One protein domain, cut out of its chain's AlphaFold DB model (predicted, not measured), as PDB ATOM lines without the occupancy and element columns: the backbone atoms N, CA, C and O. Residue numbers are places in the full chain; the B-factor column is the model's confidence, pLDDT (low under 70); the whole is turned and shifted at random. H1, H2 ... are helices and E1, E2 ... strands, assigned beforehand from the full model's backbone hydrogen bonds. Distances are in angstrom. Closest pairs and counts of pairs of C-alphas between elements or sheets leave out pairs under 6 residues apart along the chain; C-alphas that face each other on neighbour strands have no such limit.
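AT A GLANCE: This is residues 113 to 152 of the 272 residues of an uncharacterized protein of Ignavibacteria bacterium (UniProt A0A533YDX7). Picture a long ribbon of two antiparallel strands, E1 and E2, with the short helix H1 and the loop after it as a small head at one end, where the backbone folds back. At the other end the two tails, residues 113 to 117 and 146 to 152, spread away from each other. The printed part has 40 residues with one named helix and two named strands, in the order E1, H1, E2; the class is mixed, helices and strands, with 19 residues, under half, in named elements. The whole is only just extended, close to loose, with a radius of gyration of the C-alphas of 13.7 A and a flat outline spanning 36 by 22 by 10 A.

IN THESE COORDINATES: Start at Thr 113 and go on to C-alpha 118 at (132.019, 151.736, 114.006), where E1 begins; it takes residues 118 to 123 and is 16.9 A long. Next, find C-alpha 125 at (114.489, 159.599, 124.378), the start of H1, residues 125 to 130, 8.7 A long. E2 takes residues 139 to 145, 18.6 A, ending at C-alpha 145 at (129.895, 147.169, 112.950).

HOW THE PARTS SIT: Look at E1 and E2 together: they are antiparallel neighbours, with 148 degrees between their directions. The C-alphas of Ser 119 and Gly 143 face each other at 4.0 A. N 120 and O 142 are within hydrogen-bond range at 2.8 A, and so are N 140 and O 122 at 2.9 A. A tight link of one residue joins E1 to H1, and a short link of eight residues joins H1 to E2. In H1 every O i to N i+4 pair is within hydrogen-bond range.

THE WHOLE: The C-alphas of Thr 114 and His 132, the two farthest apart, are 37.2 A from each other. The first and last printed C-alphas, of Thr 113 and Gly 152, are 22.0 A apart. The printed part has no cut, and neither link is long. Mean pLDDT of the printed part is 72.4; look for values under 70 at residues 124 to 128, 130 to 133 and 149 to 152.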
ATOM      1  N   THR A 113     139.906 153.930 116.484       80.19
ATOM      2  CA  THR A 113     141.184 153.832 115.766       80.19
ATOM      3  C   THR A 113     142.012 152.617 116.173       80.19
ATOM      4  O   THR A 113     142.913 152.230 115.433       80.19
ATOM      5  N   THR A 114     141.714 152.010 117.322       80.06
ATOM      6  CA  THR A 114     142.406 150.829 117.848       80.06
ATOM      7  C   THR A 114     141.750 149.551 117.343       80.06
ATOM      8  O   THR A 114     142.440 148.630 116.912       80.06
ATOM      9  N   THR A 115     140.419 149.483 117.397       78.75
ATOM     10  CA  THR A 115     139.667 148.261 117.064       78.75
ATOM     11  C   THR A 115     139.106 148.264 115.644       78.75
ATOM     12  O   THR A 115     138.797 147.202 115.108       78.75
ATOM     13  N   GLY A 116     138.974 149.437 115.022       76.88
ATOM     14  CA  GLY A 116     138.290 149.601 113.741       76.88
ATOM     15  C   GLY A 116     136.764 149.535 113.844       76.88
ATOM     16  O   GLY A 116     136.099 149.527 112.811       76.88
ATOM     17  N   ASP A 117     136.201 149.485 115.055       78.50
ATOM     18  CA  ASP A 117     134.759 149.397 115.278       78.50
ATOM     19  C   ASP A 117     134.048 150.712 114.949       78.50
ATOM     20  O   ASP A 117     134.555 151.807 115.196       78.50
ATOM     21  N   PHE A 118     132.828 150.599 114.430       79.75
ATOM     22  CA  PHE A 118     132.019 151.736 114.006       79.75
ATOM     23  C   PHE A 118     130.808 151.897 114.909       79.75
ATOM     24  O   PHE A 118     130.082 150.934 115.167       79.75
ATOM     25  N   SER A 119     130.545 153.131 115.330       79.94
ATOM     26  CA  SER A 119     129.355 153.485 116.106       79.94
ATOM     27  C   SER A 119     128.703 154.748 115.562       79.94
ATOM     28  O   SER A 119     129.399 155.657 115.118       79.94
ATOM     29  N   PHE A 120     127.377 154.843 115.641       81.69
ATOM     30  CA  PHE A 120     126.644 156.080 115.372       81.69
ATOM     31  C   PHE A 120     126.036 156.659 116.638       81.69
ATOM     32  O   PHE A 120     125.747 155.943 117.597       81.69
ATOM     33  N   ARG A 121     125.831 157.972 116.639       81.25
ATOM     34  CA  ARG A 121     125.205 158.678 117.751       81.25
ATOM     35  C   ARG A 121     123.695 158.724 117.563       81.25
ATOM     36  O   ARG A 121     123.217 159.179 116.524       81.25
ATOM     37  N   GLN A 122     122.947 158.318 118.583       75.06
ATOM     38  CA  GLN A 122     121.485 158.372 118.581       75.06
ATOM     39  C   GLN A 122     120.937 158.838 119.928       75.06
ATOM     40  O   GLN A 122     121.466 158.501 120.984       75.06
ATOM     41  N   THR A 123     119.840 159.590 119.894       75.75
ATOM     42  CA  THR A 123     119.045 159.913 121.079       75.75
ATOM     43  C   THR A 123     118.086 158.776 121.428       75.75
ATOM     44  O   THR A 123     117.280 158.344 120.602       75.75
ATOM     45  N   LEU A 124     118.138 158.314 122.680       68.75
ATOM     46  CA  LEU A 124     117.287 157.235 123.192       68.75
ATOM     47  C   LEU A 124     115.951 157.714 123.760       68.75
ATOM     48  O   LEU A 124     115.076 156.898 124.024       68.75
ATOM     49  N   GLY A 125     115.743 159.022 123.888       68.19
ATOM     50  CA  GLY A 125     114.489 159.599 124.378       68.19
ATOM     51  C   GLY A 125     113.221 159.037 123.727       68.19
ATOM     52  O   GLY A 125     112.317 158.577 124.428       68.19
ATOM     53  N   PRO A 126     113.138 158.993 122.380       69.75
ATOM     54  CA  PRO A 126     111.990 158.397 121.705       69.75
ATOM     55  C   PRO A 126     111.795 156.910 122.026       69.75
ATOM     56  O   PRO A 126     110.660 156.441 122.039       69.75
ATOM     57  N   PHE A 127     112.881 156.175 122.276       62.38
ATOM     58  CA  PHE A 127     112.822 154.777 122.691       62.38
ATOM     59  C   PHE A 127     112.303 154.652 124.128       62.38
ATOM     60  O   PHE A 127     111.356 153.903 124.351       62.38
ATOM     61  N   TYR A 128     112.831 155.440 125.070       68.44
ATOM     62  CA  TYR A 128     112.354 155.462 126.456       68.44
ATOM     63  C   TYR A 128     110.862 155.784 126.542       68.44
ATOM     64  O   TYR A 128     110.121 155.068 127.213       68.44
ATOM     65  N   ARG A 129     110.387 156.770 125.770       70.81
ATOM     66  CA  ARG A 129     108.954 157.089 125.665       70.81
ATOM     67  C   ARG A 129     108.124 155.918 125.142       70.81
ATOM     68  O   ARG A 129     107.052 155.658 125.676       70.81
ATOM     69  N   ALA A 130     108.612 155.199 124.131       64.12
ATOM     70  CA  ALA A 130     107.892 154.064 123.550       64.12
ATOM     71  C   ALA A 130     107.724 152.892 124.532       64.12
ATOM     72  O   ALA A 130     106.728 152.174 124.463       64.12
ATOM     73  N   ILE A 131     108.673 152.713 125.454       64.44
ATOM     74  CA  ILE A 131     108.600 151.691 126.509       64.44
ATOM     75  C   ILE A 131     108.052 152.234 127.838       64.44
ATOM     76  O   ILE A 131     108.115 151.531 128.841       64.44
ATOM     77  N   HIS A 132     107.524 153.463 127.852       69.50
ATOM     78  CA  HIS A 132     107.039 154.160 129.051       69.50
ATOM     79  C   HIS A 132     108.078 154.257 130.183       69.50
ATOM     80  O   HIS A 132     107.724 154.336 131.357       69.50
ATOM     81  N   ALA A 133     109.368 154.268 129.842       68.94
ATOM     82  CA  ALA A 133     110.436 154.453 130.809       68.94
ATOM     83  C   ALA A 133     110.658 155.944 131.093       68.94
ATOM     84  O   ALA A 133     110.668 156.775 130.183       68.94
ATOM     85  N   THR A 134     110.891 156.282 132.359       76.25
ATOM     86  CA  THR A 134     111.065 157.664 132.837       76.25
ATOM     87  C   THR A 134     112.524 158.126 132.802       76.25
ATOM     88  O   THR A 134     112.965 158.876 133.672       76.25
ATOM     89  N   TYR A 135     113.304 157.646 131.834       70.38
ATOM     90  CA  TYR A 135     114.690 158.068 131.657       70.38
ATOM     91  C   TYR A 135     114.757 159.398 130.901       70.38
ATOM     92  O   TYR A 135     113.978 159.641 129.979       70.38
ATOM     93  N   THR A 136     115.719 160.243 131.267       75.12
ATOM     94  CA  THR A 136     116.029 161.475 130.533       75.12
ATOM     95  C   THR A 136     116.492 161.152 129.113       75.12
ATOM     96  O   THR A 136     117.169 160.148 128.888       75.12
ATOM     97  N   ASP A 137     116.173 162.020 128.152       73.94
ATOM     98  CA  ASP A 137     116.676 161.916 126.783       73.94
ATOM     99  C   ASP A 137     118.209 161.973 126.792       73.94
ATOM    100  O   ASP A 137     118.815 163.015 127.040       73.94
ATOM    101  N   THR A 138     118.846 160.837 126.516       73.06
ATOM    102  CA  THR A 138     120.302 160.730 126.417       73.06
ATOM    103  C   THR A 138     120.724 160.437 124.987       73.06
ATOM    104  O   THR A 138     120.076 159.671 124.272       73.06
ATOM    105  N   ALA A 139     121.822 161.062 124.561       75.25
ATOM    106  CA  ALA A 139     122.520 160.688 123.340       75.25
ATOM    107  C   ALA A 139     123.564 159.620 123.677       75.25
ATOM    108  O   ALA A 139     124.415 159.847 124.536       75.25
ATOM    109  N   VAL A 140     123.515 158.483 122.991       73.50
ATOM    110  CA  VAL A 140     124.454 157.372 123.180       73.50
ATOM    111  C   VAL A 140     125.095 156.985 121.853       73.50
ATOM    112  O   VAL A 140     124.533 157.229 120.782       73.50
ATOM    113  N   TRP A 141     126.273 156.376 121.934       77.44
ATOM    114  CA  TRP A 141     126.916 155.729 120.798       77.44
ATOM    115  C   TRP A 141     126.440 154.284 120.712       77.44
ATOM    116  O   TRP A 141     126.585 153.521 121.665       77.44
ATOM    117  N   ILE A 142     125.857 153.926 119.576       72.06
ATOM    118  CA  ILE A 142     125.354 152.587 119.285       72.06
ATOM    119  C   ILE A 142     126.259 152.000 118.215       72.06
ATOM    120  O   ILE A 142     126.485 152.629 117.180       72.06
ATOM    121  N   GLY A 143     126.790 150.804 118.454       70.94
ATOM    122  CA  GLY A 143     127.620 150.138 117.456       70.94
ATOM    123  C   GLY A 143     126.820 149.821 116.186       70.94
ATOM    124  O   GLY A 143     125.632 149.503 116.254       70.94
ATOM    125  N   ILE A 144     127.485 149.844 115.036       73.75
ATOM    126  CA  ILE A 144     126.924 149.414 113.741       73.75
ATOM    127  C   ILE A 144     127.696 148.213 113.214       73.75
ATOM    128  O   ILE A 144     127.111 147.267 112.693       73.75
ATOM    129  N   ALA A 145     129.016 148.238 113.377       73.44
ATOM    130  CA  ALA A 145     129.895 147.169 112.950       73.44
ATOM    131  C   ALA A 145     131.012 146.983 113.973       73.44
ATOM    132  O   ALA A 145     131.562 147.961 114.483       73.44
ATOM    133  N   ARG A 146     131.364 145.718 114.224       73.88
ATOM    134  CA  ARG A 146     132.514 145.333 115.047       73.88
ATOM    135  C   ARG A 146     133.502 144.470 114.257       73.88
ATOM    136  O   ARG A 146     133.532 143.256 114.464       73.88
ATOM    137  N   PRO A 147     134.280 145.046 113.317       71.69
ATOM    138  CA  PRO A 147     135.300 144.311 112.563       71.69
ATOM    139  C   PRO A 147     136.313 143.599 113.467       71.69
ATOM    140  O   PRO A 147     136.802 142.526 113.103       71.69
ATOM    141  N   SER A 148     136.556 144.142 114.665       74.94
ATOM    142  CA  SER A 148     137.400 143.536 115.698       74.94
ATOM    143  C   SER A 148     136.948 142.139 116.135       74.94
ATOM    144  O   SER A 148     137.777 141.326 116.539       74.94
ATOM    145  N   MET A 149     135.650 141.831 116.025       68.50
ATOM    146  CA  MET A 149     135.089 140.525 116.378       68.50
ATOM    147  C   MET A 149     135.130 139.520 115.221       68.50
ATOM    148  O   MET A 149     134.884 138.343 115.456       68.50
ATOM    149  N   GLY A 150     135.444 139.956 113.996       61.03
ATOM    150  CA  GLY A 150     135.472 139.115 112.798       61.03
ATOM    151  C   GLY A 150     134.090 138.691 112.272       61.03
ATOM    152  O   GLY A 150     133.037 139.082 112.779       61.03
ATOM    153  N   ILE A 151     134.090 137.918 111.183       61.72
ATOM    154  CA  ILE A 151     132.870 137.529 110.453       61.72
ATOM    155  C   ILE A 151     132.152 136.379 111.172       61.72
ATOM    156  O   ILE A 151     132.779 135.427 111.627       61.72
ATOM    157  N   GLY A 152     130.817 136.438 111.216       54.56
ATOM    158  CA  GLY A 152     129.973 135.355 111.739       54.56
ATOM    159  C   GLY A 152     129.744 135.394 113.252       54.56
ATOM    160  O   GLY A 152     129.123 134.479 113.793       54.56
TER     161      GLY A 152